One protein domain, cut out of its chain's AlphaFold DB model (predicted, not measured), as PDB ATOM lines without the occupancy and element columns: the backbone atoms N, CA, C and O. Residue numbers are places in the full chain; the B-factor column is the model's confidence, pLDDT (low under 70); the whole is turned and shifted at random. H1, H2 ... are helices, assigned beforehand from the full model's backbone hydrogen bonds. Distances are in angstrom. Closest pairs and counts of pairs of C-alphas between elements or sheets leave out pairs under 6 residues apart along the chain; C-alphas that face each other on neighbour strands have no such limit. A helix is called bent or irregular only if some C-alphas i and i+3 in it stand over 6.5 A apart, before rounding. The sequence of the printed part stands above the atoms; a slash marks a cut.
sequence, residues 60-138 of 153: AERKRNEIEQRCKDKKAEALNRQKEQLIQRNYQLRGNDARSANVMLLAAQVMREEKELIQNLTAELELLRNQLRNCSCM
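This is residues 60 to 138 of the 153 residues of an uncharacterized protein of Sistotremastrum suecicum HHB10207 ss-3 (UniProt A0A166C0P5). Two long helices, H3 and H1, meet near their ends as a very wide, open V: the last part of H1 crosses the first part of H3, and from there their two free arms stick out away from each other. The short helix H2 and the loop before it, residues 89 to 94, fold back from the end of H1 to the start of H3, beside the place where the two long helices meet. The printed part has 79 residues with three named helices, in the order H1, H2, H3, and no named strand; its class is all helix. It is extended, with a radius of gyration of the C-alphas of 21.8 A, and its C-alphas span 78 by 32 by 16 A, the two arms making the length.

The longest helix, H3, residues 100 to 138, touches H1, residues 60 to 88. The closest C-alphas of the two are those of Lys 83 and Val 103, 6.6 A apart. H1 touches H3 with residues 79 to 86 alone, and H3 touches H1 with residues 100 to 107 alone. Their lines stand at a steep tilt of 46 degrees, and they run the same way. Their centres are 33.4 A apart. H2, residues 95 to 98, is close to H3 but not clearly touching it; the closest C-alphas are those of Asp 97 and Val 103, 6.4 A apart. H2 is also close to H1 but not clearly touching it, with the C-alphas of Lys 83 and Ala 98 the closest, at 7.6 A. In H1 and H3 every pair of O of residue i and N of residue i+4 is within hydrogen-bond range. H2 is too short for such a pair; its one pair of O of residue i and N of residue i+3 is within range.

H3 has 39 residues and measures 57.1 A from C-alpha 100 at (5.650, -14.055, 126.234) to C-alpha 138 at (-7.289, 40.063, 113.521). H1 has 29 residues and measures 42.0 A from C-alpha 60 at (20.948, -22.257, 151.624) to C-alpha 88 at (-8.270, -3.750, 127.739). H2 has 4 residues and measures 5.8 A from first to last C-alpha. Neither H1 nor H3 is bent.

The two C-alphas farthest apart are those of Ala 60 and Met 138, the first and last printed residues, at 78.3 A. Residues 60 to 75, which belong to H1, stand free, and so do residues 111 to 138, which belong to H3. The link from H1 to H2 is short, with 6 residues, and the link from H2 to H3 is tight, with 1 residue. The printed part has no cut. The mean pLDDT of the printed part is 92.6, and residues 137 to 138 are under 70.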
ATOM      1  N   ALA A  60      20.442 -23.180 152.640       80.00
ATOM      2  CA  ALA A  60      20.948 -22.257 151.624       80.00
ATOM      3  C   ALA A  60      20.329 -22.554 150.249       80.00
ATOM      4  O   ALA A  60      19.847 -21.633 149.591       80.00
ATOM      5  N   GLU A  61      20.229 -23.834 149.876       83.88
ATOM      6  CA  GLU A  61      19.580 -24.234 148.618       83.88
ATOM      7  C   GLU A  61      18.073 -23.934 148.635       83.88
ATOM      8  O   GLU A  61      17.536 -23.397 147.668       83.88
ATOM      9  N   ARG A  62      17.382 -24.155 149.766       84.81
ATOM     10  CA  ARG A  62      15.978 -23.727 149.937       84.81
ATOM     11  C   ARG A  62      15.813 -22.220 149.749       84.81
ATOM     12  O   ARG A  62      14.946 -21.808 148.987       84.81
ATOM     13  N   LYS A  63      16.672 -21.396 150.364       90.06
ATOM     14  CA  LYS A  63      16.635 -19.933 150.180       90.06
ATOM     15  C   LYS A  63      16.873 -19.523 148.725       90.06
ATOM     16  O   LYS A  63      16.206 -18.614 148.238       90.06
ATOM     17  N   ARG A  64      17.805 -20.178 148.024       91.38
ATOM     18  CA  ARG A  64      18.058 -19.937 146.596       91.38
ATOM     19  C   ARG A  64      16.822 -20.264 145.757       91.38
ATOM     20  O   ARG A  64      16.398 -19.424 144.967       91.38
ATOM     21  N   ASN A  65      16.198 -21.412 146.004       93.88
ATOM     22  CA  ASN A  65      14.976 -21.829 145.317       93.88
ATOM     23  C   ASN A  65      13.797 -20.887 145.609       93.88
ATOM     24  O   ASN A  65      13.065 -20.520 144.696       93.88
ATOM     25  N   GLU A  66      13.647 -20.415 146.849       94.88
ATOM     26  CA  GLU A  66      12.644 -19.405 147.218       94.88
ATOM     27  C   GLU A  66      12.863 -18.065 146.497       94.88
ATOM     28  O   GLU A  66      11.909 -17.359 146.165       94.88
ATOM     29  N   ILE A  67      14.116 -17.659 146.285       94.94
ATOM     30  CA  ILE A  67      14.435 -16.443 145.524       94.94
ATOM     31  C   ILE A  67      14.116 -16.652 144.044       94.94
ATOM     32  O   ILE A  67      13.449 -15.810 143.445       94.94
ATOM     33  N   GLU A  68      14.546 -17.770 143.461       96.38
ATOM     34  CA  GLU A  68      14.264 -18.093 142.063       96.38
ATOM     35  C   GLU A  68      12.757 -18.159 141.797       96.38
ATOM     36  O   GLU A  68      12.281 -17.588 140.812       96.38
ATOM     37  N   GLN A  69      11.998 -18.781 142.701       97.25
ATOM     38  CA  GLN A  69      10.547 -18.848 142.603       97.25
ATOM     39  C   GLN A  69       9.929 -17.449 142.629       97.25
ATOM     40  O   GLN A  69       9.193 -17.094 141.714       97.25
ATOM     41  N   ARG A  70      10.323 -16.598 143.585       97.31
ATOM     42  CA  ARG A  70       9.857 -15.201 143.636       97.31
ATOM     43  C   ARG A  70      10.188 -14.421 142.363       97.31
ATOM     44  O   ARG A  70       9.392 -13.590 141.930       97.31
ATOM     45  N   CYS A  71      11.346 -14.661 141.753       97.12
ATOM     46  CA  CYS A  71      11.710 -14.040 140.479       97.12
ATOM     47  C   CYS A  71      10.818 -14.525 139.328       97.12
ATOM     48  O   CYS A  71      10.386 -13.710 138.508       97.12
ATOM     49  N   LYS A  72      10.511 -15.827 139.272       97.50
ATOM     50  CA  LYS A  72       9.583 -16.400 138.285       97.50
ATOM     51  C   LYS A  72       8.175 -15.839 138.458       97.50
ATOM     52  O   LYS A  72       7.587 -15.412 137.466       97.50
ATOM     53  N   ASP A  73       7.688 -15.756 139.692       97.62
ATOM     54  CA  ASP A  73       6.358 -15.233 140.010       97.62
ATOM     55  C   ASP A  73       6.236 -13.764 139.596       97.62
ATOM     56  O   ASP A  73       5.323 -13.405 138.860       97.62
ATOM     57  N   LYS A  74       7.220 -12.924 139.951       97.69
ATOM     58  CA  LYS A  74       7.255 -11.513 139.527       97.69
ATOM     59  C   LYS A  74       7.293 -11.358 138.009       97.69
ATOM     60  O   LYS A  74       6.639 -10.474 137.458       97.69
ATOM     61  N   LYS A  75       8.061 -12.204 137.314       96.75
ATOM     62  CA  LYS A  75       8.127 -12.193 135.846       96.75
ATOM     63  C   LYS A  75       6.785 -12.590 135.228       96.75
ATOM     64  O   LYS A  75       6.361 -11.970 134.255       96.75
ATOM     65  N   ALA A  76       6.124 -13.605 135.782       96.06
ATOM     66  CA  ALA A  76       4.809 -14.046 135.335       96.06
ATOM     67  C   ALA A  76       3.743 -12.971 135.587       96.06
ATOM     68  O   ALA A  76       2.959 -12.666 134.691       96.06
ATOM     69  N   GLU A  77       3.762 -12.343 136.762       97.50
ATOM     70  CA  GLU A  77       2.869 -11.242 137.116       97.50
ATOM     71  C   GLU A  77       3.043 -10.050 136.167       97.50
ATOM     72  O   GLU A  77       2.065  -9.551 135.614       97.50
ATOM     73  N   ALA A  78       4.284  -9.627 135.909       96.12
ATOM     74  CA  ALA A  78       4.568  -8.541 134.974       96.12
ATOM     75  C   ALA A  78       4.059  -8.852 133.557       96.12
ATOM     76  O   ALA A  78       3.454  -7.993 132.913       96.12
ATOM     77  N   LEU A  79       4.250 -10.089 133.086       96.31
ATOM     78  CA  LEU A  79       3.729 -10.524 131.793       96.31
ATOM     79  C   LEU A  79       2.193 -10.523 131.767       96.31
ATOM     80  O   LEU A  79       1.603 -10.097 130.777       96.31
ATOM     81  N   ASN A  80       1.538 -10.980 132.835       95.75
ATOM     82  CA  ASN A  80       0.078 -10.978 132.924       95.75
ATOM     83  C   ASN A  80      -0.483  -9.554 132.914       95.75
ATOM     84  O   ASN A  80      -1.417  -9.288 132.163       95.75
ATOM     85  N   ARG A  81       0.152  -8.614 133.623       96.31
ATOM     86  CA  ARG A  81      -0.215  -7.190 133.558       96.31
ATOM     87  C   ARG A  81      -0.121  -6.640 132.130       96.31
ATOM     88  O   ARG A  81      -1.023  -5.935 131.693       96.31
ATOM     89  N   GLN A  82       0.929  -6.988 131.377       95.81
ATOM     90  CA  GLN A  82       1.039  -6.593 129.965       95.81
ATOM     91  C   GLN A  82      -0.082  -7.194 129.107       95.81
ATOM     92  O   GLN A  82      -0.668  -6.496 128.282       95.81
ATOM     93  N   LYS A  83      -0.422  -8.473 129.317       95.44
ATOM     94  CA  LYS A  83      -1.542  -9.123 128.619       95.44
ATOM     95  C   LYS A  83      -2.867  -8.427 128.908       95.44
ATOM     96  O   LYS A  83      -3.606  -8.130 127.977       95.44
ATOM     97  N   GLU A  84      -3.152  -8.144 130.175       95.75
ATOM     98  CA  GLU A  84      -4.369  -7.448 130.599       95.75
ATOM     99  C   GLU A  84      -4.476  -6.061 129.960       95.75
ATOM    100  O   GLU A  84      -5.523  -5.718 129.416       95.75
ATOM    101  N   GLN A  85      -3.384  -5.292 129.941       95.31
ATOM    102  CA  GLN A  85      -3.342  -3.972 129.306       95.31
ATOM    103  C   GLN A  85      -3.613  -4.013 127.797       95.31
ATOM    104  O   GLN A  85      -4.226  -3.089 127.262       95.31
ATOM    105  N   LEU A  86      -3.155  -5.061 127.109       95.00
ATOM    106  CA  LEU A  86      -3.437  -5.275 125.689       95.00
ATOM    107  C   LEU A  86      -4.894  -5.706 125.466       95.00
ATOM    108  O   LEU A  86      -5.554  -5.194 124.566       95.00
ATOM    109  N   ILE A  87      -5.431  -6.582 126.317       94.44
ATOM    110  CA  ILE A  87      -6.835  -7.015 126.245       94.44
ATOM    111  C   ILE A  87      -7.788  -5.841 126.498       94.44
ATOM    112  O   ILE A  87      -8.764  -5.689 125.770       94.44
ATOM    113  N   GLN A  88      -7.493  -4.971 127.470       94.75
ATOM    114  CA  GLN A  88      -8.270  -3.750 127.739       94.75
ATOM    115  C   GLN A  88      -8.308  -2.795 126.537       94.75
ATOM    116  O   GLN A  88      -9.275  -2.060 126.357       94.75
ATOM    117  N   ARG A  89      -7.272  -2.830 125.694       92.06
ATOM    118  CA  ARG A  89      -7.192  -2.098 124.423       92.06
ATOM    119  C   ARG A  89      -7.812  -2.860 123.243       92.06
ATOM    120  O   ARG A  89      -7.677  -2.428 122.105       92.06
ATOM    121  N   ASN A  90      -8.514  -3.963 123.504       92.94
ATOM    122  CA  ASN A  90      -9.174  -4.836 122.530       92.94
ATOM    123  C   ASN A  90      -8.238  -5.652 121.616       92.94
ATOM    124  O   ASN A  90      -8.686  -6.171 120.591       92.94
ATOM    125  N   TYR A  91      -6.968  -5.846 121.988       91.69
ATOM    126  CA  TYR A  91      -6.107  -6.798 121.281       91.69
ATOM    127  C   TYR A  91      -6.453  -8.237 121.678       91.69
ATOM    128  O   TYR A  91      -6.523  -8.584 122.861       91.69
ATOM    129  N   GLN A  92      -6.648  -9.106 120.685       88.88
ATOM    130  CA  GLN A  92      -6.929 -10.520 120.926       88.88
ATOM    131  C   GLN A  92      -5.626 -11.294 121.134       88.88
ATOM    132  O   GLN A  92      -4.826 -11.440 120.218       88.88
ATOM    133  N   LEU A  93      -5.433 -11.836 122.336       87.62
ATOM    134  CA  LEU A  93      -4.292 -12.691 122.668       87.62
ATOM    135  C   LEU A  93      -4.760 -14.147 122.762       87.62
ATOM    136  O   LEU A  93      -5.142 -14.612 123.836       87.62
ATOM    137  N   ARG A  94      -4.776 -14.876 121.640       86.94
ATOM    138  CA  ARG A  94      -5.176 -16.296 121.596       86.94
ATOM    139  C   ARG A  94      -4.028 -17.184 121.126       86.94
ATOM    140  O   ARG A  94      -3.193 -16.781 120.326       86.94
ATOM    141  N   GLY A  95      -3.989 -18.420 121.626       88.06
ATOM    142  CA  GLY A  95      -3.022 -19.431 121.191       88.06
ATOM    143  C   GLY A  95      -1.570 -18.953 121.289       88.06
ATOM    144  O   GLY A  95      -1.072 -18.658 122.377       88.06
ATOM    145  N   ASN A  96      -0.885 -18.879 120.145       87.00
ATOM    146  CA  ASN A  96       0.519 -18.474 120.087       87.00
ATOM    147  C   ASN A  96       0.739 -16.992 120.419       87.00
ATOM    148  O   ASN A  96       1.826 -16.650 120.882       87.00
ATOM    149  N   ASP A  97      -0.262 -16.127 120.281       81.62
ATOM    150  CA  ASP A  97      -0.124 -14.690 120.567       81.62
ATOM    151  C   ASP A  97      -0.016 -14.414 122.070       81.62
ATOM    152  O   ASP A  97       0.594 -13.439 122.496       81.62
ATOM    153  N   ALA A  98      -0.513 -15.338 122.899       85.69
ATOM    154  CA  ALA A  98      -0.371 -15.286 124.351       85.69
ATOM    155  C   ALA A  98       1.027 -15.709 124.853       85.69
ATOM    156  O   ALA A  98       1.284 -15.665 126.066       85.69
ATOM    157  N   ARG A  99       1.940 -16.132 123.961       93.25
ATOM    158  CA  ARG A  99       3.339 -16.417 124.321       93.25
ATOM    159  C   ARG A  99       4.054 -15.128 124.701       93.25
ATOM    160  O   ARG A  99       3.833 -14.079 124.107       93.25
ATOM    161  N   SER A 100       4.974 -15.223 125.660       91.81
ATOM    162  CA  SER A 100       5.650 -14.055 126.234       91.81
ATOM    163  C   SER A 100       6.331 -13.164 125.194       91.81
ATOM    164  O   SER A 100       6.211 -11.948 125.272       91.81
ATOM    165  N   ALA A 101       7.019 -13.756 124.213       92.81
ATOM    166  CA  ALA A 101       7.711 -13.007 123.165       92.81
ATOM    167  C   ALA A 101       6.739 -12.191 122.300       92.81
ATOM    168  O   ALA A 101       6.993 -11.020 122.038       92.81
ATOM    169  N   ASN A 102       5.604 -12.787 121.928       94.38
ATOM    170  CA  ASN A 102       4.593 -12.141 121.093       94.38
ATOM    171  C   ASN A 102       3.872 -11.026 121.853       94.38
ATOM    172  O   ASN A 102       3.711  -9.935 121.316       94.38
ATOM    173  N   VAL A 103       3.540 -11.253 123.127       95.50
ATOM    174  CA  VAL A 103       2.984 -10.213 124.009       95.50
ATOM    175  C   VAL A 103       3.929  -9.021 124.114       95.50
ATOM    176  O   VAL A 103       3.489  -7.886 123.967       95.50
ATOM    177  N   MET A 104       5.226  -9.261 124.334       96.44
ATOM    178  CA  MET A 104       6.200  -8.173 124.439       96.44
ATOM    179  C   MET A 104       6.393  -7.436 123.111       96.44
ATOM    180  O   MET A 104       6.494  -6.212 123.111       96.44
ATOM    181  N   LEU A 105       6.426  -8.158 121.986       95.44
ATOM    182  CA  LEU A 105       6.543  -7.554 120.659       95.44
ATOM    183  C   LEU A 105       5.334  -6.665 120.351       95.44
ATOM    184  O   LEU A 105       5.509  -5.524 119.927       95.44
ATOM    185  N   LEU A 106       4.129  -7.176 120.613       95.25
ATOM    186  CA  LEU A 106       2.891  -6.435 120.415       95.25
ATOM    187  C   LEU A 106       2.831  -5.219 121.341       95.25
ATOM    188  O   LEU A 106       2.585  -4.118 120.867       95.25
ATOM    189  N   ALA A 107       3.147  -5.372 122.629       95.62
ATOM    190  CA  ALA A 107       3.215  -4.247 123.562       95.62
ATOM    191  C   ALA A 107       4.198  -3.166 123.084       95.62
ATOM    192  O   ALA A 107       3.866  -1.983 123.092       95.62
ATOM    193  N   ALA A 108       5.383  -3.558 122.607       96.25
ATOM    194  CA  ALA A 108       6.364  -2.619 122.074       96.25
ATOM    195  C   ALA A 108       5.872  -1.909 120.804       96.25
ATOM    196  O   ALA A 108       6.183  -0.737 120.602       96.25
ATOM    197  N   GLN A 109       5.124  -2.603 119.945       95.69
ATOM    198  CA  GLN A 109       4.501  -1.998 118.772       95.69
ATOM    199  C   GLN A 109       3.431  -0.979 119.168       95.69
ATOM    200  O   GLN A 109       3.518   0.167 118.735       95.69
ATOM    201  N   VAL A 110       2.506  -1.359 120.051       95.75
ATOM    202  CA  VAL A 110       1.448  -0.470 120.553       95.75
ATOM    203  C   VAL A 110       2.046   0.786 121.177       95.75
ATOM    204  O   VAL A 110       1.617   1.889 120.870       95.75
ATOM    205  N   MET A 111       3.105   0.654 121.979       96.38
ATOM    206  CA  MET A 111       3.783   1.811 122.568       96.38
ATOM    207  C   MET A 111       4.394   2.758 121.525       96.38
ATOM    208  O   MET A 111       4.457   3.964 121.762       96.38
ATOM    209  N   ARG A 112       4.881   2.242 120.387       97.31
ATOM    210  CA  ARG A 112       5.393   3.091 119.299       97.31
ATOM    211  C   ARG A 112       4.258   3.849 118.621       97.31
ATOM    212  O   ARG A 112       4.363   5.062 118.479       97.31
ATOM    213  N   GLU A 113       3.181   3.150 118.284       96.19
ATOM    214  CA  GLU A 113       1.992   3.739 117.661       96.19
ATOM    215  C   GLU A 113       1.354   4.800 118.575       96.19
ATOM    216  O   GLU A 113       1.073   5.914 118.138       96.19
ATOM    217  N   GLU A 114       1.209   4.506 119.872       95.50
ATOM    218  CA  GLU A 114       0.708   5.459 120.873       95.50
ATOM    219  C   GLU A 114       1.608   6.700 120.969       95.50
ATOM    220  O   GLU A 114       1.115   7.824 121.064       95.50
ATOM    221  N   LYS A 115       2.933   6.525 120.912       97.62
ATOM    222  CA  LYS A 115       3.879   7.645 120.943       97.62
ATOM    223  C   LYS A 115       3.740   8.544 119.714       97.62
ATOM    224  O   LYS A 115       3.733   9.765 119.866       97.62
ATOM    225  N   GLU A 116       3.642   7.963 118.524       97.69
ATOM    226  CA  GLU A 116       3.442   8.708 117.275       97.69
ATOM    227  C   GLU A 116       2.104   9.456 117.291       97.69
ATOM    228  O   GLU A 116       2.052  10.645 116.975       97.69
ATOM    229  N   LEU A 117       1.034   8.806 117.758       97.25
ATOM    230  CA  LEU A 117      -0.274   9.436 117.912       97.25
ATOM    231  C   LEU A 117      -0.222  10.638 118.862       97.25
ATOM    232  O   LEU A 117      -0.740  11.703 118.533       97.25
ATOM    233  N   ILE A 118       0.435  10.502 120.019       97.50
ATOM    234  CA  ILE A 118       0.607  11.609 120.972       97.50
ATOM    235  C   ILE A 118       1.349  12.780 120.320       97.50
ATOM    236  O   ILE A 118       0.961  13.934 120.517       97.50
ATOM    237  N   GLN A 119       2.397  12.508 119.540       97.88
ATOM    238  CA  GLN A 119       3.153  13.549 118.840       97.88
ATOM    239  C   GLN A 119       2.283  14.288 117.820       97.88
ATOM    240  O   GLN A 119       2.259  15.519 117.829       97.88
ATOM    241  N   ASN A 120       1.518  13.554 117.011       97.75
ATOM    242  CA  ASN A 120       0.610  14.134 116.022       97.75
ATOM    243  C   ASN A 120      -0.473  14.992 116.685       97.75
ATOM    244  O   ASN A 120      -0.637  16.158 116.333       97.75
ATOM    245  N   LEU A 121      -1.138  14.466 117.719       97.81
ATOM    246  CA  LEU A 121      -2.161  15.205 118.467       97.81
ATOM    247  C   LEU A 121      -1.591  16.463 119.137       97.81
ATOM    248  O   LEU A 121      -2.258  17.495 119.208       97.81
ATOM    249  N   THR A 122      -0.347  16.409 119.613       97.62
ATOM    250  CA  THR A 122       0.325  17.579 120.197       97.62
ATOM    251  C   THR A 122       0.588  18.652 119.137       97.62
ATOM    252  O   THR A 122       0.330  19.829 119.392       97.62
ATOM    253  N   ALA A 123       1.040  18.255 117.945       97.25
ATOM    254  CA  ALA A 123       1.261  19.171 116.830       97.25
ATOM    255  C   ALA A 123      -0.052  19.804 116.333       97.25
ATOM    256  O   ALA A 123      -0.106  21.010 116.091       97.25
ATOM    257  N   GLU A 124      -1.133  19.025 116.244       97.00
ATOM    258  CA  GLU A 124      -2.465  19.535 115.896       97.00
ATOM    259  C   GLU A 124      -2.979  20.548 116.926       97.00
ATOM    260  O   GLU A 124      -3.475  21.616 116.558       97.00
ATOM    261  N   LEU A 125      -2.812  20.266 118.223       96.69
ATOM    262  CA  LEU A 125      -3.172  21.207 119.285       96.69
ATOM    263  C   LEU A 125      -2.383  22.516 119.188       96.69
ATOM    264  O   LEU A 125      -2.944  23.589 119.419       96.69
ATOM    265  N   GLU A 126      -1.095  22.453 118.861       97.12
ATOM    266  CA  GLU A 126      -0.268  23.644 118.668       97.12
ATOM    267  C   GLU A 126      -0.715  24.453 117.443       97.12
ATOM    268  O   GLU A 126      -0.880  25.673 117.534       97.12
ATOM    269  N   LEU A 127      -1.003  23.780 116.327       96.44
ATOM    270  CA  LEU A 127      -1.540  24.411 115.125       96.44
ATOM    271  C   LEU A 127      -2.858  25.142 115.420       96.44
ATOM    272  O   LEU A 127      -2.996  26.320 115.084       96.44
ATOM    273  N   LEU A 128      -3.802  24.479 116.093       95.69
ATOM    274  CA  LEU A 128      -5.095  25.064 116.459       95.69
ATOM    275  C   LEU A 128      -4.938  26.248 117.422       95.69
ATOM    276  O   LEU A 128      -5.597  27.276 117.255       95.69
ATOM    277  N   ARG A 129      -4.031  26.155 118.402       94.69
ATOM    278  CA  ARG A 129      -3.711  27.274 119.308       94.69
ATOM    279  C   ARG A 129      -3.152  28.477 118.550       94.69
ATOM    280  O   ARG A 129      -3.550  29.608 118.832       94.69
ATOM    281  N   ASN A 130      -2.281  28.247 117.570       93.19
ATOM    282  CA  ASN A 130      -1.724  29.306 116.732       93.19
ATOM    283  C   ASN A 130      -2.791  29.943 115.833       93.19
ATOM    284  O   ASN A 130      -2.863  31.169 115.747       93.19
ATOM    285  N   GLN A 131      -3.671  29.140 115.227       92.56
ATOM    286  CA  GLN A 131      -4.808  29.645 114.453       92.56
ATOM    287  C   GLN A 131      -5.740  30.509 115.311       92.56
ATOM    288  O   GLN A 131      -6.084  31.619 114.909       92.56
ATOM    289  N   LEU A 132      -6.087  30.061 116.522       91.50
ATOM    290  CA  LEU A 132      -6.902  30.839 117.461       91.50
ATOM    291  C   LEU A 132      -6.239  32.170 117.840       91.50
ATOM    292  O   LEU A 132      -6.900  33.210 117.839       91.50
ATOM    293  N   ARG A 133      -4.932  32.161 118.124       89.50
ATOM    294  CA  ARG A 133      -4.175  33.382 118.442       89.50
ATOM    295  C   ARG A 133      -4.176  34.374 117.275       89.50
ATOM    296  O   ARG A 133      -4.394  35.563 117.496       89.50
ATOM    297  N   ASN A 134      -3.989  33.884 116.051       83.94
ATOM    298  CA  ASN A 134      -3.974  34.705 114.839       83.94
ATOM    299  C   ASN A 134      -5.370  35.244 114.473       83.94
ATOM    300  O   ASN A 134      -5.506  36.380 114.025       83.94
ATOM    301  N   CYS A 135      -6.432  34.475 114.712       78.31
ATOM    302  CA  CYS A 135      -7.801  34.970 114.555       78.31
ATOM    303  C   CYS A 135      -8.145  36.042 115.603       78.31
ATOM    304  O   CYS A 135      -8.797  37.031 115.276       78.31
ATOM    305  N   SER A 136      -7.675  35.881 116.845       72.69
ATOM    306  CA  SER A 136      -7.905  36.838 117.937       72.69
ATOM    307  C   SER A 136      -7.208  38.192 117.712       72.69
ATOM    308  O   SER A 136      -7.783  39.241 117.999       72.69
ATOM    309  N   CYS A 137      -6.000  38.220 117.134       59.59
ATOM    310  CA  CYS A 137      -5.342  39.496 116.812       59.59
ATOM    311  C   CYS A 137      -5.992  40.220 115.616       59.59
ATOM    312  O   CYS A 137      -6.026  41.453 115.582       59.59
ATOM    313  N   MET A 138      -6.580  39.482 114.668       58.44
ATOM    314  CA  MET A 138      -7.289  40.063 113.521       58.44
ATOM    315  C   MET A 138      -8.633  40.703 113.895       58.44
ATOM    316  O   MET A 138      -9.052  41.659 113.240       58.44
TER     317      MET A 138